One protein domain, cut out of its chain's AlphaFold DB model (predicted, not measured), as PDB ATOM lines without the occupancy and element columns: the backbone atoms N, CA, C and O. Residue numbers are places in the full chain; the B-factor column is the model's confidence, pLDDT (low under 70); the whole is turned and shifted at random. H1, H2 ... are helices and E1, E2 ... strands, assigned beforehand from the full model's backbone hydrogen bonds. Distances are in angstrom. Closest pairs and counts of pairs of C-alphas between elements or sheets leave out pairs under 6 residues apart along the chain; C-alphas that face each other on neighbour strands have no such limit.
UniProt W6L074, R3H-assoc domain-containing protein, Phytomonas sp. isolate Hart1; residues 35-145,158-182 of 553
ATOM      1  N   THR A  35      29.692 -37.100  -9.957       64.94
ATOM      2  CA  THR A  35      29.667 -37.701  -8.615       64.94
ATOM      3  C   THR A  35      30.970 -38.434  -8.343       64.94
ATOM      4  O   THR A  35      31.538 -39.061  -9.237       64.94
ATOM      5  N   LEU A  36      31.432 -38.346  -7.100       65.44
ATOM      6  CA  LEU A  36      32.566 -39.096  -6.580       65.44
ATOM      7  C   LEU A  36      32.030 -40.006  -5.489       65.44
ATOM      8  O   LEU A  36      31.398 -39.521  -4.552       65.44
ATOM      9  N   THR A  37      32.253 -41.304  -5.624       71.12
ATOM     10  CA  THR A  37      31.830 -42.291  -4.631       71.12
ATOM     11  C   THR A  37      33.031 -43.139  -4.266       71.12
ATOM     12  O   THR A  37      33.664 -43.728  -5.141       71.12
ATOM     13  N   LEU A  38      33.364 -43.173  -2.983       68.06
ATOM     14  CA  LEU A  38      34.440 -43.999  -2.462       68.06
ATOM     15  C   LEU A  38      33.866 -45.359  -2.076       68.06
ATOM     16  O   LEU A  38      32.892 -45.422  -1.325       68.06
ATOM     17  N   THR A  39      34.448 -46.438  -2.583       66.44
ATOM     18  CA  THR A  39      34.139 -47.776  -2.076       66.44
ATOM     19  C   THR A  39      34.972 -48.002  -0.819       66.44
ATOM     20  O   THR A  39      36.183 -48.198  -0.919       66.44
ATOM     21  N   ASN A  40      34.335 -47.925   0.352       60.38
ATOM     22  CA  ASN A  40      34.976 -48.203   1.636       60.38
ATOM     23  C   ASN A  40      35.163 -49.720   1.776       60.38
ATOM     24  O   ASN A  40      34.180 -50.460   1.813       60.38
ATOM     25  N   VAL A  41      36.416 -50.173   1.806       57.41
ATOM     26  CA  VAL A  41      36.780 -51.597   1.955       57.41
ATOM     27  C   VAL A  41      37.541 -51.825   3.272       57.41
ATOM     28  O   VAL A  41      38.019 -52.925   3.543       57.41
ATOM     29  N   ALA A  42      37.673 -50.797   4.116       57.16
ATOM     30  CA  ALA A  42      38.462 -50.893   5.337       57.16
ATOM     31  C   ALA A  42      37.806 -51.835   6.363       57.16
ATOM     32  O   ALA A  42      36.621 -51.715   6.683       57.16
ATOM     33  N   ARG A  43      38.601 -52.769   6.904       62.59
ATOM     34  CA  ARG A  43      38.191 -53.628   8.024       62.59
ATOM     35  C   ARG A  43      38.063 -52.800   9.303       62.59
ATOM     36  O   ARG A  43      38.819 -51.856   9.519       62.59
ATOM     37  N   ALA A  44      37.119 -53.185  10.160       64.00
ATOM     38  CA  ALA A  44      36.948 -52.589  11.479       64.00
ATOM     39  C   ALA A  44      38.247 -52.727  12.306       64.00
ATOM     40  O   ALA A  44      38.789 -53.834  12.394       64.00
ATOM     41  N   PRO A  45      38.777 -51.637  12.892       62.41
ATOM     42  CA  PRO A  45      40.002 -51.704  13.675       62.41
ATOM     43  C   PRO A  45      39.755 -52.395  15.023       62.41
ATOM     44  O   PRO A  45      38.814 -52.068  15.744       62.41
ATOM     45  N   LEU A  46      40.657 -53.307  15.394       64.31
ATOM     46  CA  LEU A  46      40.597 -54.056  16.658       64.31
ATOM     47  C   LEU A  46      40.917 -53.187  17.891       64.31
ATOM     48  O   LEU A  46      40.563 -53.543  19.008       64.31
ATOM     49  N   SER A  47      41.607 -52.052  17.717       66.88
ATOM     50  CA  SER A  47      41.956 -51.132  18.809       66.88
ATOM     51  C   SER A  47      42.233 -49.709  18.313       66.88
ATOM     52  O   SER A  47      42.451 -49.473  17.125       66.88
ATOM     53  N   ALA A  48      42.282 -48.745  19.236       64.94
ATOM     54  CA  ALA A  48      42.593 -47.350  18.918       64.94
ATOM     55  C   ALA A  48      44.020 -47.143  18.379       64.94
ATOM     56  O   ALA A  48      44.220 -46.333  17.477       64.94
ATOM     57  N   ASN A  49      45.000 -47.898  18.887       68.06
ATOM     58  CA  ASN A  49      46.367 -47.853  18.362       68.06
ATOM     59  C   ASN A  49      46.435 -48.486  16.968       68.06
ATOM     60  O   ASN A  49      47.073 -47.931  16.076       68.06
ATOM     61  N   ALA A  50      45.711 -49.588  16.741       68.50
ATOM     62  CA  ALA A  50      45.594 -50.180  15.410       68.50
ATOM     63  C   ALA A  50      44.936 -49.204  14.417       68.50
ATOM     64  O   ALA A  50      45.402 -49.073  13.292       68.50
ATOM     65  N   ALA A  51      43.922 -48.448  14.850       65.75
ATOM     66  CA  ALA A  51      43.262 -47.435  14.029       65.75
ATOM     67  C   ALA A  51      44.178 -46.270  13.603       65.75
ATOM     68  O   ALA A  51      43.945 -45.700  12.537       65.75
ATOM     69  N   LEU A  52      45.195 -45.913  14.401       66.06
ATOM     70  CA  LEU A  52      46.166 -44.860  14.064       66.06
ATOM     71  C   LEU A  52      47.210 -45.333  13.037       66.06
ATOM     72  O   LEU A  52      47.670 -44.549  12.213       66.06
ATOM     73  N   HIS A  53      47.587 -46.610  13.086       67.44
ATOM     74  CA  HIS A  53      48.568 -47.192  12.163       67.44
ATOM     75  C   HIS A  53      47.939 -47.810  10.910       67.44
ATOM     76  O   HIS A  53      48.665 -48.245  10.015       67.44
ATOM     77  N   ASP A  54      46.610 -47.832  10.833       70.31
ATOM     78  CA  ASP A  54      45.876 -48.377   9.702       70.31
ATOM     79  C   ASP A  54      46.153 -47.571   8.424       70.31
ATOM     80  O   ASP A  54      45.969 -46.348   8.363       70.31
ATOM     81  N   ARG A  55      46.616 -48.284   7.398       75.19
ATOM     82  CA  ARG A  55      46.887 -47.756   6.061       75.19
ATOM     83  C   ARG A  55      45.948 -48.458   5.099       75.19
ATOM     84  O   ARG A  55      46.133 -49.633   4.795       75.19
ATOM     85  N   ALA A  56      44.965 -47.722   4.598       77.19
ATOM     86  CA  ALA A  56      43.979 -48.263   3.675       77.19
ATOM     87  C   ALA A  56      44.262 -47.781   2.252       77.19
ATOM     88  O   ALA A  56      44.531 -46.600   2.023       77.19
ATOM     89  N   THR A  57      44.178 -48.695   1.287       81.94
ATOM     90  CA  THR A  57      44.104 -48.335  -0.131       81.94
ATOM     91  C   THR A  57      42.691 -48.607  -0.611       81.94
ATOM     92  O   THR A  57      42.210 -49.733  -0.514       81.94
ATOM     93  N   GLU A  58      42.020 -47.575  -1.105       84.12
ATOM     94  CA  GLU A  58      40.626 -47.641  -1.532       84.12
ATOM     95  C   GLU A  58      40.458 -47.118  -2.947       84.12
ATOM     96  O   GLU A  58      41.305 -46.401  -3.478       84.12
ATOM     97  N   THR A  59      39.336 -47.472  -3.565       84.81
ATOM     98  CA  THR A  59      39.037 -47.067  -4.934       84.81
ATOM     99  C   THR A  59      37.997 -45.952  -4.938       84.81
ATOM    100  O   THR A  59      36.867 -46.108  -4.478       84.81
ATOM    101  N   LEU A  60      38.378 -44.798  -5.480       84.69
ATOM    102  CA  LEU A  60      37.480 -43.691  -5.771       84.69
ATOM    103  C   LEU A  60      36.863 -43.899  -7.153       84.69
ATOM    104  O   LEU A  60      37.550 -43.781  -8.168       84.69
ATOM    105  N   ALA A  61      35.561 -44.163  -7.205       83.88
ATOM    106  CA  ALA A  61      34.815 -44.176  -8.454       83.88
ATOM    107  C   ALA A  61      34.434 -42.740  -8.845       83.88
ATOM    108  O   ALA A  61      33.753 -42.021  -8.106       83.88
ATOM    109  N   ILE A  62      34.888 -42.322 -10.024       83.69
ATOM    110  CA  ILE A  62      34.734 -40.969 -10.553       83.69
ATOM    111  C   ILE A  62      33.765 -41.014 -11.725       83.69
ATOM    112  O   ILE A  62      34.027 -41.660 -12.741       83.69
ATOM    113  N   ARG A  63      32.652 -40.285 -11.606       78.56
ATOM    114  CA  ARG A  63      31.695 -40.086 -12.694       78.56
ATOM    115  C   ARG A  63      31.822 -38.672 -13.242       78.56
ATOM    116  O   ARG A  63      31.627 -37.691 -12.526       78.56
ATOM    117  N   ALA A  64      32.136 -38.577 -14.527       73.94
ATOM    118  CA  ALA A  64      32.376 -37.341 -15.255       73.94
ATOM    119  C   ALA A  64      31.442 -37.265 -16.473       73.94
ATOM    120  O   ALA A  64      31.876 -37.437 -17.612       73.94
ATOM    121  N   GLY A  65      30.146 -37.042 -16.241       71.88
ATOM    122  CA  GLY A  65      29.136 -37.131 -17.298       71.88
ATOM    123  C   GLY A  65      28.948 -38.590 -17.753       71.88
ATOM    124  O   GLY A  65      28.598 -39.422 -16.907       71.88
ATOM    125  N   PRO A  66      29.163 -38.923 -19.044       69.88
ATOM    126  CA  PRO A  66      29.061 -40.299 -19.539       69.88
ATOM    127  C   PRO A  66      30.255 -41.176 -19.130       69.88
ATOM    128  O   PRO A  66      30.145 -42.397 -19.129       69.88
ATOM    129  N   HIS A  67      31.382 -40.576 -18.742       71.88
ATOM    130  CA  HIS A  67      32.599 -41.315 -18.418       71.88
ATOM    131  C   HIS A  67      32.622 -41.772 -16.957       71.88
ATOM    132  O   HIS A  67      32.256 -41.015 -16.048       71.88
ATOM    133  N   ARG A  68      33.103 -43.000 -16.736       79.44
ATOM    134  CA  ARG A  68      33.312 -43.611 -15.419       79.44
ATOM    135  C   ARG A  68      34.706 -44.221 -15.372       79.44
ATOM    136  O   ARG A  68      35.071 -44.949 -16.288       79.44
ATOM    137  N   TYR A  69      35.471 -43.914 -14.335       84.38
ATOM    138  CA  TYR A  69      36.777 -44.529 -14.088       84.38
ATOM    139  C   TYR A  69      37.062 -44.582 -12.591       84.38
ATOM    140  O   TYR A  69      36.428 -43.890 -11.793       84.38
ATOM    141  N   ALA A  70      38.008 -45.437 -12.230       84.69
ATOM    142  CA  ALA A  70      38.444 -45.674 -10.869       84.69
ATOM    143  C   ALA A  70      39.809 -45.019 -10.632       84.69
ATOM    144  O   ALA A  70      40.667 -45.027 -11.512       84.69
ATOM    145  N   GLN A  71      40.009 -44.469  -9.439       86.50
ATOM    146  CA  GLN A  71      41.291 -43.951  -8.980       86.50
ATOM    147  C   GLN A  71      41.621 -44.566  -7.625       86.50
ATOM    148  O   GLN A  71      40.841 -44.427  -6.687       86.50
ATOM    149  N   ALA A  72      42.787 -45.196  -7.498       85.25
ATOM    150  CA  ALA A  72      43.273 -45.636  -6.195       85.25
ATOM    151  C   ALA A  72      43.594 -44.424  -5.305       85.25
ATOM    152  O   ALA A  72      44.133 -43.422  -5.785       85.25
ATOM    153  N   LEU A  73      43.267 -44.523  -4.020       84.25
ATOM    154  CA  LEU A  73      43.579 -43.556  -2.977       84.25
ATOM    155  C   LEU A  73      44.216 -44.269  -1.793       84.25
ATOM    156  O   LEU A  73      43.702 -45.282  -1.327       84.25
ATOM    157  N   HIS A  74      45.290 -43.695  -1.273       84.19
ATOM    158  CA  HIS A  74      45.955 -44.153  -0.066       84.19
ATOM    159  C   HIS A  74      45.575 -43.248   1.098       84.19
ATOM    160  O   HIS A  74      45.812 -42.040   1.047       84.19
ATOM    161  N   PHE A  75      45.007 -43.833   2.146       81.69
ATOM    162  CA  PHE A  75      44.624 -43.142   3.368       81.69
ATOM    163  C   PHE A  75      45.620 -43.409   4.484       81.69
ATOM    164  O   PHE A  75      45.979 -44.554   4.755       81.69
ATOM    165  N   HIS A  76      46.015 -42.329   5.154       80.75
ATOM    166  CA  HIS A  76      46.893 -42.365   6.318       80.75
ATOM    167  C   HIS A  76      46.223 -41.629   7.465       80.75
ATOM    168  O   HIS A  76      45.900 -40.443   7.340       80.75
ATOM    169  N   ALA A  77      45.987 -42.330   8.571       78.81
ATOM    170  CA  ALA A  77      45.461 -41.705   9.773       78.81
ATOM    171  C   ALA A  77      46.502 -40.741  10.363       78.81
ATOM    172  O   ALA A  77      47.680 -41.067  10.485       78.81
ATOM    173  N   TYR A  78      46.063 -39.532  10.707       74.94
ATOM    174  CA  TYR A  78      46.911 -38.507  11.329       74.94
ATOM    175  C   TYR A  78      46.324 -37.974  12.635       74.94
ATOM    176  O   TYR A  78      47.002 -37.275  13.382       74.94
ATOM    177  N   GLY A  79      45.049 -38.259  12.898       70.94
ATOM    178  CA  GLY A  79      44.365 -37.807  14.093       70.94
ATOM    179  C   GLY A  79      43.401 -38.866  14.582       70.94
ATOM    180  O   GLY A  79      42.688 -39.491  13.796       70.94
ATOM    181  N   LEU A  80      43.372 -39.043  15.893       78.06
ATOM    182  CA  LEU A  80      42.463 -39.949  16.563       78.06
ATOM    183  C   LEU A  80      41.910 -39.234  17.785       78.06
ATOM    184  O   LEU A  80      42.660 -38.676  18.582       78.06
ATOM    185  N   TYR A  81      40.592 -39.215  17.895       76.00
ATOM    186  CA  TYR A  81      39.878 -38.574  18.983       76.00
ATOM    187  C   TYR A  81      38.884 -39.566  19.574       76.00
ATOM    188  O   TYR A  81      38.173 -40.258  18.847       76.00
ATOM    189  N   LYS A  82      38.850 -39.650  20.902       76.25
ATOM    190  CA  LYS A  82      37.891 -40.464  21.648       76.25
ATOM    191  C   LYS A  82      36.989 -39.521  22.444       76.25
ATOM    192  O   LYS A  82      37.407 -39.086  23.513       76.25
ATOM    193  N   PRO A  83      35.792 -39.180  21.939       71.69
ATOM    194  CA  PRO A  83      34.842 -38.353  22.684       71.69
ATOM    195  C   PRO A  83      34.313 -39.057  23.939       71.69
ATOM    196  O   PRO A  83      33.876 -38.400  24.875       71.69
ATOM    197  N   GLY A  84      34.350 -40.392  23.964       70.69
ATOM    198  CA  GLY A  84      33.907 -41.211  25.086       70.69
ATOM    199  C   GLY A  84      34.469 -42.631  25.011       70.69
ATOM    200  O   GLY A  84      35.131 -42.996  24.041       70.69
ATOM    201  N   GLY A  85      34.191 -43.450  26.030       71.50
ATOM    202  CA  GLY A  85      34.741 -44.810  26.137       71.50
ATOM    203  C   GLY A  85      34.312 -45.761  25.012       71.50
ATOM    204  O   GLY A  85      35.059 -46.672  24.670       71.50
ATOM    205  N   ARG A  86      33.143 -45.513  24.408       75.81
ATOM    206  CA  ARG A  86      32.551 -46.342  23.345       75.81
ATOM    207  C   ARG A  86      32.698 -45.762  21.940       75.81
ATOM    208  O   ARG A  86      32.275 -46.400  20.985       75.81
ATOM    209  N   GLN A  87      33.282 -44.574  21.785       79.62
ATOM    210  CA  GLN A  87      33.318 -43.855  20.510       79.62
ATOM    211  C   GLN A  87      34.747 -43.559  20.072       79.62
ATOM    212  O   GLN A  87      35.601 -43.163  20.867       79.62
ATOM    213  N   LEU A  88      34.993 -43.710  18.777       79.19
ATOM    214  CA  LEU A  88      36.289 -43.486  18.167       79.19
ATOM    215  C   LEU A  88      36.123 -42.722  16.857       79.19
ATOM    216  O   LEU A  88      35.553 -43.219  15.885       79.19
ATOM    217  N   HIS A  89      36.658 -41.505  16.848       80.94
ATOM    218  CA  HIS A  89      36.749 -40.643  15.682       80.94
ATOM    219  C   HIS A  89      38.162 -40.732  15.113       80.94
ATOM    220  O   HIS A  89      39.145 -40.468  15.807       80.94
ATOM    221  N   ARG A  90      38.270 -41.053  13.829       80.81
ATOM    222  CA  ARG A  90      39.541 -41.138  13.113       80.81
ATOM    223  C   ARG A  90      39.564 -40.132  11.980       80.81
ATOM    224  O   ARG A  90      38.654 -40.087  11.162       80.81
ATOM    225  N   ARG A  91      40.638 -39.356  11.899       79.25
ATOM    226  CA  ARG A  91      40.927 -38.455  10.785       79.25
ATOM    227  C   ARG A  91      42.069 -39.019   9.966       79.25
ATOM    228  O   ARG A  91      43.146 -39.301  10.495       79.25
ATOM    229  N   SER A  92      41.831 -39.160   8.672       79.19
ATOM    230  CA  SER A  92      42.809 -39.643   7.710       79.19
ATOM    231  C   SER A  92      42.940 -38.699   6.523       79.19
ATOM    232  O   SER A  92      41.998 -38.017   6.113       79.19
ATOM    233  N   LEU A  93      44.158 -38.631   5.999       82.56
ATOM    234  CA  LEU A  93      44.488 -37.910   4.784       82.56
ATOM    235  C   LEU A  93      44.573 -38.926   3.647       82.56
ATOM    236  O   LEU A  93      45.387 -39.846   3.705       82.56
ATOM    237  N   GLY A  94      43.722 -38.758   2.643       82.62
ATOM    238  CA  GLY A  94      43.720 -39.539   1.414       82.62
ATOM    239  C   GLY A  94      44.505 -38.833   0.318       82.62
ATOM    240  O   GLY A  94      44.294 -37.641   0.092       82.62
ATOM    241  N   TYR A  95      45.369 -39.554  -0.390       85.06
ATOM    242  CA  TYR A  95      46.046 -39.049  -1.585       85.06
ATOM    243  C   TYR A  95      46.066 -40.082  -2.711       85.06
ATOM    244  O   TYR A  95      46.086 -41.288  -2.470       85.06
ATOM    245  N   SER A  96      46.051 -39.619  -3.956       86.00
ATOM    246  CA  SER A  96      46.235 -40.488  -5.121       86.00
ATOM    247  C   SER A  96      47.709 -40.903  -5.285       86.00
ATOM    248  O   SER A  96      48.599 -40.130  -4.929       86.00
ATOM    249  N   PRO A  97      47.997 -42.083  -5.870       77.19
ATOM    250  CA  PRO A  97      49.359 -42.519  -6.195       77.19
ATOM    251  C   PRO A  97      50.138 -41.506  -7.042       77.19
ATOM    252  O   PRO A  97      51.340 -41.338  -6.871       77.19
ATOM    253  N   GLU A  98      49.441 -40.806  -7.939       76.69
ATOM    254  CA  GLU A  98      50.016 -39.778  -8.815       76.69
ATOM    255  C   GLU A  98      50.246 -38.433  -8.095       76.69
ATOM    256  O   GLU A  98      50.831 -37.517  -8.670       76.69
ATOM    257  N   GLY A  99      49.798 -38.287  -6.842       76.38
ATOM    258  CA  GLY A  99      49.973 -37.069  -6.045       76.38
ATOM    259  C   GLY A  99      49.151 -35.870  -6.534       76.38
ATOM    260  O   GLY A  99      49.416 -34.728  -6.154       76.38
ATOM    261  N   ASP A 100      48.157 -36.106  -7.385       81.88
ATOM    262  CA  ASP A 100      47.338 -35.084  -8.033       81.88
ATOM    263  C   ASP A 100      46.030 -34.763  -7.293       81.88
ATOM    264  O   ASP A 100      45.464 -33.689  -7.508       81.88
ATOM    265  N   LEU A 101      45.573 -35.626  -6.382       82.94
ATOM    266  CA  LEU A 101      44.382 -35.428  -5.558       82.94
ATOM    267  C   LEU A 101      44.709 -35.664  -4.085       82.94
ATOM    268  O   LEU A 101      45.305 -36.676  -3.732       82.94
ATOM    269  N   VAL A 102      44.247 -34.752  -3.230       83.50
ATOM    270  CA  VAL A 102      44.236 -34.912  -1.773       83.50
ATOM    271  C   VAL A 102      42.826 -34.689  -1.254       83.50
ATOM    272  O   VAL A 102      42.124 -33.796  -1.723       83.50
ATOM    273  N   LEU A 103      42.403 -35.483  -0.281       83.44
ATOM    274  CA  LEU A 103      41.126 -35.313   0.402       83.44
ATOM    275  C   LEU A 103      41.231 -35.742   1.862       83.44
ATOM    276  O   LEU A 103      42.091 -36.545   2.219       83.44
ATOM    277  N   THR A 104      40.363 -35.209   2.712       82.25
ATOM    278  CA  THR A 104      40.292 -35.603   4.118       82.25
ATOM    279  C   THR A 104      39.130 -36.556   4.332       82.25
ATOM    280  O   THR A 104      38.062 -36.415   3.735       82.25
ATOM    281  N   ARG A 105      39.348 -37.549   5.184       84.00
ATOM    282  CA  ARG A 105      38.357 -38.545   5.567       84.00
ATOM    283  C   ARG A 105      38.230 -38.556   7.079       84.00
ATOM    284  O   ARG A 105      39.229 -38.629   7.792       84.00
ATOM    285  N   GLU A 106      37.001 -38.499   7.552       83.56
ATOM    286  CA  GLU A 106      36.654 -38.642   8.956       83.56
ATOM    287  C   GLU A 106      35.803 -39.899   9.113       83.56
ATOM    288  O   GLU A 106      34.726 -40.000   8.532       83.56
ATOM    289  N   ASP A 107      36.298 -40.871   9.870       83.25
ATOM    290  CA  ASP A 107      35.544 -42.063  10.237       83.25
ATOM    291  C   ASP A 107      35.039 -41.924  11.669       83.25
ATOM    292  O   ASP A 107      35.792 -41.573  12.579       83.25
ATOM    293  N   TYR A 108      33.768 -42.245  11.859       82.81
ATOM    294  CA  TYR A 108      33.134 -42.404  13.154       82.81
ATOM    295  C   TYR A 108      32.859 -43.887  13.382       82.81
ATOM    296  O   TYR A 108      32.225 -44.550  12.556       82.81
ATOM    297  N   SER A 109      33.350 -44.406  14.502       83.00
ATOM    298  CA  SER A 109      33.175 -45.796  14.904       83.00
ATOM    299  C   SER A 109      32.749 -45.894  16.361       83.00
ATOM    300  O   SER A 109      33.096 -45.043  17.179       83.00
ATOM    301  N   GLU A 110      31.982 -46.929  16.671       82.88
ATOM    302  CA  GLU A 110      31.370 -47.131  17.980       82.88
ATOM    303  C   GLU A 110      31.480 -48.603  18.390       82.88
ATOM    304  O   GLU A 110      31.334 -49.499  17.552       82.88
ATOM    305  N   THR A 111      31.780 -48.866  19.660       79.19
ATOM    306  CA  THR A 111      31.864 -50.233  20.186       79.19
ATOM    307  C   THR A 111      30.476 -50.837  20.330       79.19
ATOM    308  O   THR A 111      29.597 -50.193  20.903       79.19
ATOM    309  N   SER A 112      30.284 -52.074  19.863       72.12
ATOM    310  CA  SER A 112      29.076 -52.833  20.206       72.12
ATOM    311  C   SER A 112      29.129 -53.261  21.678       72.12
ATOM    312  O   SER A 112      30.210 -53.506  22.221       72.12
ATOM    313  N   ASP A 113      27.963 -53.364  22.318       66.44
ATOM    314  CA  ASP A 113      27.848 -53.735  23.734       66.44
ATOM    315  C   ASP A 113      28.282 -55.183  24.025       66.44
ATOM    316  O   ASP A 113      28.535 -55.518  25.179       66.44
ATOM    317  N   GLY A 114      28.393 -56.028  22.992       64.06
ATOM    318  CA  GLY A 114      28.769 -57.438  23.121       64.06
ATOM    319  C   GLY A 114      30.245 -57.728  22.853       64.06
ATOM    320  O   GLY A 114      30.848 -58.510  23.580       64.06
ATOM    321  N   ASP A 115      30.843 -57.080  21.849       62.25
ATOM    322  CA  ASP A 115      32.124 -57.551  21.305       62.25
ATOM    323  C   ASP A 115      33.319 -56.663  21.665       62.25
ATOM    324  O   ASP A 115      34.444 -57.045  21.382       62.25
ATOM    325  N   LEU A 116      33.130 -55.485  22.280       66.88
ATOM    326  CA  LEU A 116      34.184 -54.472  22.532       66.88
ATOM    327  C   LEU A 116      34.917 -53.969  21.263       66.88
ATOM    328  O   LEU A 116      35.825 -53.141  21.364       66.88
ATOM    329  N   TRP A 117      34.541 -54.425  20.063       71.25
ATOM    330  CA  TRP A 117      35.175 -54.040  18.797       71.25
ATOM    331  C   TRP A 117      34.531 -52.772  18.240       71.25
ATOM    332  O   TRP A 117      33.312 -52.602  18.292       71.25
ATOM    333  N   PHE A 118      35.345 -51.883  17.665       72.00
ATOM    334  CA  PHE A 118      34.863 -50.643  17.060       72.00
ATOM    335  C   PHE A 118      34.230 -50.915  15.694       72.00
ATOM    336  O   PHE A 118      34.924 -51.170  14.711       72.00
ATOM    337  N   THR A 119      32.908 -50.806  15.615       75.31
ATOM    338  CA  THR A 119      32.169 -50.913  14.353       75.31
ATOM    339  C   THR A 119      32.088 -49.554  13.653       75.31
ATOM    340  O   THR A 119      31.724 -48.558  14.286       75.31
ATOM    341  N   PRO A 120      32.437 -49.456  12.356       73.31
ATOM    342  CA  PRO A 120      32.322 -48.209  11.611       73.31
ATOM    343  C   PRO A 120      30.844 -47.850  11.423       73.31
ATOM    344  O   PRO A 120      30.054 -48.647  10.922       73.31
ATOM    345  N   ARG A 121      30.470 -46.638  11.832       78.56
ATOM    346  CA  ARG A 121      29.098 -46.117  11.771       78.56
ATOM    347  C   ARG A 121      28.916 -45.127  10.630       78.56
ATOM    348  O   ARG A 121      27.894 -45.147   9.953       78.56
ATOM    349  N   CYS A 122      29.894 -44.250  10.425       77.44
ATOM    350  CA  CYS A 122      29.831 -43.221   9.396       77.44
ATOM    351  C   CYS A 122      31.231 -42.910   8.864       77.44
ATOM    352  O   CYS A 122      32.199 -42.888   9.622       77.44
ATOM    353  N   THR A 123      31.323 -42.628   7.566       79.25
ATOM    354  CA  THR A 123      32.529 -42.110   6.920       79.25
ATOM    355  C   THR A 123      32.158 -40.837   6.175       79.25
ATOM    356  O   THR A 123      31.357 -40.861   5.241       79.25
ATOM    357  N   LEU A 124      32.756 -39.721   6.578       77.94
ATOM    358  CA  LEU A 124      32.596 -38.422   5.942       77.94
ATOM    359  C   LEU A 124      33.847 -38.093   5.134       77.94
ATOM    360  O   LEU A 124      34.963 -38.094   5.648       77.94
ATOM    361  N   LEU A 125      33.655 -37.777   3.856       76.81
ATOM    362  CA  LEU A 125      34.714 -37.269   2.990       76.81
ATOM    363  C   LEU A 125      34.572 -35.760   2.883       76.81
ATOM    364  O   LEU A 125      33.537 -35.250   2.455       76.81
ATOM    365  N   SER A 126      35.621 -35.042   3.251       73.31
ATOM    366  CA  SER A 126      35.639 -33.589   3.246       73.31
ATOM    367  C   SER A 126      36.770 -33.055   2.361       73.31
ATOM    368  O   SER A 126      37.817 -33.671   2.177       73.31
ATOM    369  N   GLN A 127      36.511 -31.896   1.755       67.81
ATOM    370  CA  GLN A 127      37.503 -31.043   1.088       67.81
ATOM    371  C   GLN A 127      38.427 -31.725   0.054       67.81
ATOM    372  O   GLN A 127      39.652 -31.580   0.137       67.81
ATOM    373  N   PRO A 128      37.893 -32.401  -0.982       77.69
ATOM    374  CA  PRO A 128      38.745 -32.862  -2.066       77.69
ATOM    375  C   PRO A 128      39.410 -31.660  -2.753       77.69
ATOM    376  O   PRO A 128      38.757 -30.677  -3.114       77.69
ATOM    377  N   THR A 129      40.726 -31.737  -2.917       78.50
ATOM    378  CA  THR A 129      41.578 -30.692  -3.482       78.50
ATOM    379  C   THR A 129      42.499 -31.306  -4.521       78.50
ATOM    380  O   THR A 129      43.307 -32.183  -4.222       78.50
ATOM    381  N   VAL A 130      42.409 -30.816  -5.752       81.94
ATOM    382  CA  VAL A 130      43.294 -31.248  -6.837       81.94
ATOM    383  C   VAL A 130      44.596 -30.467  -6.738       81.94
ATOM    384  O   VAL A 130      44.595 -29.248  -6.909       81.94
ATOM    385  N   LEU A 131      45.705 -31.145  -6.464       73.19
ATOM    386  CA  LEU A 131      47.029 -30.532  -6.395       73.19
ATOM    387  C   LEU A 131      47.591 -30.237  -7.786       73.19
ATOM    388  O   LEU A 131      48.205 -29.180  -7.976       73.19
ATOM    389  N   ASP A 132      47.329 -31.113  -8.760       72.81
ATOM    390  CA  ASP A 132      47.725 -30.892 -10.148       72.81
ATOM    391  C   ASP A 132      46.524 -30.571 -11.061       72.81
ATOM    392  O   ASP A 132      45.812 -31.468 -11.514       72.81
ATOM    393  N   PRO A 133      46.279 -29.289 -11.398       68.69
ATOM    394  CA  PRO A 133      45.233 -28.924 -12.351       68.69
ATOM    395  C   PRO A 133      45.523 -29.415 -13.784       68.69
ATOM    396  O   PRO A 133      44.621 -29.392 -14.633       68.69
ATOM    397  N   ALA A 134      46.761 -29.827 -14.081       71.69
ATOM    398  CA  ALA A 134      47.139 -30.431 -15.353       71.69
ATOM    399  C   ALA A 134      46.782 -31.924 -15.434       71.69
ATOM    400  O   ALA A 134      46.713 -32.436 -16.550       71.69
ATOM    401  N   ALA A 135      46.423 -32.579 -14.324       75.62
ATOM    402  CA  ALA A 135      46.005 -33.976 -14.324       75.62
ATOM    403  C   ALA A 135      44.820 -34.218 -15.278       75.62
ATOM    404  O   ALA A 135      43.837 -33.452 -15.332       75.62
ATOM    405  N   ARG A 136      44.917 -35.289 -16.072       77.12
ATOM    406  CA  ARG A 136      43.926 -35.682 -17.084       77.12
ATOM    407  C   ARG A 136      43.371 -37.062 -16.782       77.12
ATOM    408  O   ARG A 136      44.035 -37.885 -16.165       77.12
ATOM    409  N   ARG A 137      42.115 -37.286 -17.177       78.75
ATOM    410  CA  ARG A 137      41.495 -38.604 -17.028       78.75
ATOM    411  C   ARG A 137      42.191 -39.634 -17.928       78.75
ATOM    412  O   ARG A 137      42.660 -39.241 -18.999       78.75
ATOM    413  N   PRO A 138      42.190 -40.923 -17.546       76.12
ATOM    414  CA  PRO A 138      42.559 -41.990 -18.469       76.12
ATOM    415  C   PRO A 138      41.654 -41.957 -19.715       76.12
ATOM    416  O   PRO A 138      40.458 -41.632 -19.631       76.12
ATOM    417  N   MET A 139      42.249 -42.225 -20.880       69.12
ATOM    418  CA  MET A 139      41.536 -42.317 -22.158       69.12
ATOM    419  C   MET A 139      40.867 -43.682 -22.299       69.12
ATOM    420  O   MET A 139      41.365 -44.672 -21.770       69.12
ATOM    421  N   THR A 140      39.741 -43.730 -23.010       71.00
ATOM    422  CA  THR A 140      39.129 -45.004 -23.413       71.00
ATOM    423  C   THR A 140      39.802 -45.539 -24.676       71.00
ATOM    424  O   THR A 140      40.305 -44.761 -25.486       71.00
ATOM    425  N   ASP A 141      39.758 -46.851 -24.901       68.94
ATOM    426  CA  ASP A 141      40.375 -47.491 -26.078       68.94
ATOM    427  C   ASP A 141      39.853 -46.916 -27.408       68.94
ATOM    428  O   ASP A 141      40.592 -46.734 -28.374       68.94
ATOM    429  N   THR A 142      38.583 -46.512 -27.426       67.06
ATOM    430  CA  THR A 142      37.948 -45.810 -28.550       67.06
ATOM    431  C   THR A 142      38.534 -44.416 -28.808       67.06
ATOM    432  O   THR A 142      38.635 -43.991 -29.957       67.06
ATOM    433  N   GLU A 143      38.956 -43.696 -27.765       67.62
ATOM    434  CA  GLU A 143      39.609 -42.385 -27.876       67.62
ATOM    435  C   GLU A 143      41.068 -42.527 -28.314       67.62
ATOM    436  O   GLU A 143      41.552 -41.734 -29.125       67.62
ATOM    437  N   LEU A 144      41.757 -43.566 -27.840       67.31
ATOM    438  CA  LEU A 144      43.105 -43.910 -28.295       67.31
ATOM    439  C   LEU A 144      43.121 -44.237 -29.800       67.31
ATOM    440  O   LEU A 144      44.009 -43.783 -30.517       67.31
ATOM    441  N   ALA A 145      42.093 -44.920 -30.316       64.88
ATOM    442  CA  ALA A 145      41.965 -45.198 -31.749       64.88
ATOM    443  C   ALA A 145      41.696 -43.932 -32.596       64.88
ATOM    444  O   ALA A 145      42.287 -43.748 -33.663       64.88
ATOM    445  N   LYS A 158      39.406 -32.565 -17.565       74.56
ATOM    446  CA  LYS A 158      40.025 -32.637 -16.232       74.56
ATOM    447  C   LYS A 158      39.795 -34.015 -15.604       74.56
ATOM    448  O   LYS A 158      38.672 -34.517 -15.651       74.56
ATOM    449  N   LYS A 159      40.820 -34.560 -14.938       80.62
ATOM    450  CA  LYS A 159      40.743 -35.824 -14.173       80.62
ATOM    451  C   LYS A 159      39.784 -35.783 -12.981       80.62
ATOM    452  O   LYS A 159      39.320 -36.799 -12.503       80.62
ATOM    453  N   TYR A 160      39.464 -34.597 -12.480       81.94
ATOM    454  CA  TYR A 160      38.582 -34.453 -11.326       81.94
ATOM    455  C   TYR A 160      37.598 -33.305 -11.561       81.94
ATOM    456  O   TYR A 160      37.816 -32.168 -11.127       81.94
ATOM    457  N   PRO A 161      36.527 -33.538 -12.337       70.56
ATOM    458  CA  PRO A 161      35.632 -32.471 -12.746       70.56
ATOM    459  C   PRO A 161      34.790 -31.976 -11.566       70.56
ATOM    460  O   PRO A 161      34.033 -32.725 -10.962       70.56
ATOM    461  N   GLY A 162      34.864 -30.674 -11.285       68.12
ATOM    462  CA  GLY A 162      34.096 -30.046 -10.206       68.12
ATOM    463  C   GLY A 162      34.791 -30.039  -8.843       68.12
ATOM    464  O   GLY A 162      34.270 -29.395  -7.938       68.12
ATOM    465  N   ILE A 163      35.967 -30.664  -8.716       71.81
ATOM    466  CA  ILE A 163      36.816 -30.532  -7.529       71.81
ATOM    467  C   ILE A 163      37.603 -29.219  -7.608       71.81
ATOM    468  O   ILE A 163      38.047 -28.799  -8.682       71.81
ATOM    469  N   TYR A 164      37.754 -28.552  -6.465       64.38
ATOM    470  CA  TYR A 164      38.509 -27.313  -6.359       64.38
ATOM    471  C   TYR A 164      39.991 -27.543  -6.693       64.38
ATOM    472  O   TYR A 164      40.691 -28.314  -6.037       64.38
ATOM    473  N   THR A 165      40.475 -26.834  -7.709       63.38
ATOM    474  CA  THR A 165      41.903 -26.661  -7.992       63.38
ATOM    475  C   THR A 165      42.345 -25.336  -7.366       63.38
ATOM    476  O   THR A 165      41.818 -24.291  -7.772       63.38
ATOM    477  N   PRO A 166      43.290 -25.316  -6.411       58.12
ATOM    478  CA  PRO A 166      43.779 -24.080  -5.834       58.12
ATOM    479  C   PRO A 166      44.495 -23.272  -6.918       58.12
ATOM    480  O   PRO A 166      45.609 -23.587  -7.325       58.12
ATOM    481  N   VAL A 167      43.853 -22.193  -7.367       56.03
ATOM    482  CA  VAL A 167      44.416 -21.248  -8.351       56.03
ATOM    483  C   VAL A 167      45.687 -20.579  -7.797       56.03
ATOM    484  O   VAL A 167      46.576 -20.171  -8.540       56.03
ATOM    485  N   ASN A 168      45.813 -20.508  -6.468       61.47
ATOM    486  CA  ASN A 168      46.941 -19.890  -5.787       61.47
ATOM    487  C   ASN A 168      48.101 -20.880  -5.566       61.47
ATOM    488  O   ASN A 168      48.090 -21.690  -4.632       61.47
ATOM    489  N   LYS A 169      49.155 -20.729  -6.378       57.53
ATOM    490  CA  LYS A 169      50.420 -21.486  -6.312       57.53
ATOM    491  C   LYS A 169      51.040 -21.519  -4.906       57.53
ATOM    492  O   LYS A 169      51.632 -22.526  -4.534       57.53
ATOM    493  N   LYS A 170      50.869 -20.466  -4.091       61.16
ATOM    494  CA  LYS A 170      51.393 -20.420  -2.711       61.16
ATOM    495  C   LYS A 170      50.668 -21.389  -1.778       61.16
ATOM    496  O   LYS A 170      51.319 -22.032  -0.964       61.16
ATOM    497  N   ARG A 171      49.342 -21.525  -1.909       55.00
ATOM    498  CA  ARG A 171      48.546 -22.460  -1.093       55.00
ATOM    499  C   ARG A 171      48.875 -23.907  -1.454       55.00
ATOM    500  O   ARG A 171      49.067 -24.715  -0.558       55.00
ATOM    501  N   ARG A 172      49.032 -24.197  -2.749       60.75
ATOM    502  CA  ARG A 172      49.505 -25.504  -3.226       60.75
ATOM    503  C   ARG A 172      50.896 -25.838  -2.683       60.75
ATOM    504  O   ARG A 172      51.088 -26.904  -2.120       60.75
ATOM    505  N   ASN A 173      51.848 -24.913  -2.810       64.12
ATOM    506  CA  ASN A 173      53.207 -25.124  -2.311       64.12
ATOM    507  C   ASN A 173      53.244 -25.269  -0.782       64.12
ATOM    508  O   ASN A 173      54.058 -26.026  -0.279       64.12
ATOM    509  N   ARG A 174      52.354 -24.589  -0.047       66.31
ATOM    510  CA  ARG A 174      52.208 -24.783   1.399       66.31
ATOM    511  C   ARG A 174      51.732 -26.198   1.730       66.31
ATOM    512  O   ARG A 174      52.391 -26.853   2.514       66.31
ATOM    513  N   LEU A 175      50.680 -26.687   1.071       64.44
ATOM    514  CA  LEU A 175      50.173 -28.052   1.282       64.44
ATOM    515  C   LEU A 175      51.214 -29.127   0.934       64.44
ATOM    516  O   LEU A 175      51.363 -30.097   1.666       64.44
ATOM    517  N   LEU A 176      51.969 -28.932  -0.151       66.19
ATOM    518  CA  LEU A 176      53.079 -29.819  -0.509       66.19
ATOM    519  C   LEU A 176      54.198 -29.777   0.537       66.19
ATOM    520  O   LEU A 176      54.705 -30.820   0.930       66.19
ATOM    521  N   ASN A 177      54.565 -28.588   1.017       69.25
ATOM    522  CA  ASN A 177      55.579 -28.447   2.060       69.25
ATOM    523  C   ASN A 177      55.125 -29.061   3.390       69.25
ATOM    524  O   ASN A 177      55.945 -29.658   4.076       69.25
ATOM    525  N   ASP A 178      53.843 -28.945   3.735       71.31
ATOM    526  CA  ASP A 178      53.272 -29.555   4.936       71.31
ATOM    527  C   ASP A 178      53.318 -31.096   4.832       71.31
ATOM    528  O   ASP A 178      53.658 -31.768   5.803       71.31
ATOM    529  N   TYR A 179      53.083 -31.664   3.642       67.25
ATOM    530  CA  TYR A 179      53.242 -33.103   3.385       67.25
ATOM    531  C   TYR A 179      54.707 -33.559   3.473       67.25
ATOM    532  O   TYR A 179      55.017 -34.524   4.174       67.25
ATOM    533  N   PHE A 180      55.631 -32.842   2.825       64.31
ATOM    534  CA  PHE A 180      57.066 -33.154   2.874       64.31
ATOM    535  C   PHE A 180      57.728 -32.840   4.223       64.31
ATOM    536  O   PHE A 180      58.882 -33.199   4.420       64.31
ATOM    537  N   ALA A 181      57.020 -32.195   5.152       66.56
ATOM    538  CA  ALA A 181      57.460 -32.035   6.535       66.56
ATOM    539  C   ALA A 181      57.135 -33.260   7.415       66.56
ATOM    540  O   ALA A 181      57.611 -33.333   8.546       66.56
ATOM    541  N   THR A 182      56.338 -34.217   6.926       69.81
ATOM    542  CA  THR A 182      56.083 -35.481   7.634       69.81
ATOM    543  C   THR A 182      57.279 -36.434   7.510       69.81
ATOM    544  O   THR A 182      57.953 -36.404   6.480       69.81
TER     545      THR A 182
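Overview. This is residues 35 to 145 and 158 to 182 of the 553 residues of the protein "R3H-assoc domain-containing protein" of Phytomonas sp. isolate Hart1 (UniProt W6L074). A single sheet of six strands is curled like part of a barrel, left open, with the short helix H1 packed on one face, where its C-alphas come close to those of E3 and E4. H2 lies far out beyond one end of the sheet and makes one end of the longest axis, while H3 lies off to the side of the sheet, and its residues 177 to 180, with residues 181 and 182, stick out. The printed part has 136 residues with three named helices and six named strands, in the order E1 H1 E2 E3 E4 E5 E6 H2 H3; the sheet's order is E1 - E2 - E3 - E4 - E5 - E6, all antiparallel, and the class is mixed. The whole is only just compact, close to loose, with a radius of gyration of the C-alphas of 17.1 A and spans of 57 by 36 by 20 A.

Arrangement. The sheet has E1, residues 35 to 39, and E6, residues 118 to 130, as edge strands; its inner strands are E2, residues 55 to 64, E3, residues 67 to 84, E4, residues 87 to 95, and E5, residues 101 to 111. It is twisted. E2 E3 E4 E5 E6 form a meander, each strand the antiparallel neighbour of the one before. E1 and E2 stand at 152 degrees, with N 61 and O 37 at 2.8 A, within hydrogen-bond range. So are N 60 and O 71, 2.8 A, in the hairpin E2 and E3, N 81 and O 89, 2.8 A, in the hairpin E3 and E4, N 92 and O 105, 2.8 A, in the hairpin E4 and E5, and N 106 and O 124, 2.8 A, in the hairpin E5 and E6. E3 bends by 71 degrees at residue 78, and E6 by 65 degrees at residue 121. H1, residues 48 to 53, is on the sheet at a height of 7.0 A; its closest C-alpha pair with E3 is Leu 52 and Ala 77, 5.4 A. It lies only just over E4, with 3 of its 6 C-alphas, along the strands at 0 degrees on the local plane. H2, residues 141 to 145, and H3, residues 169 to 180, are not on the sheet and are apart from each other. In H1, H2 and H3 every O i to N i+4 pair is within hydrogen-bond range.

Along the chain. E1 begins at C-alpha 35, (29.667, -37.701, -8.615). E3 is the longest strand, 43.5 A; E5 measures 32.2 A, E6 31.9 A, E2 27.8 A and E4 25.9 A. H3, 16.3 A, ends at C-alpha 180, (57.066, -33.154, 2.874).

Size, cuts and confidence. The C-alphas farthest apart are those of Gly 85 and Ala 145, 58.3 A. Residues 146 to 157 are not printed, and C-alphas 145 and 158 are 20.1 A apart across the cut. Of the links that are printed whole, none is long. The mean pLDDT of the printed part is 73.4, and 50 residues are under 70, among them 38 to 53 and 164 to 177.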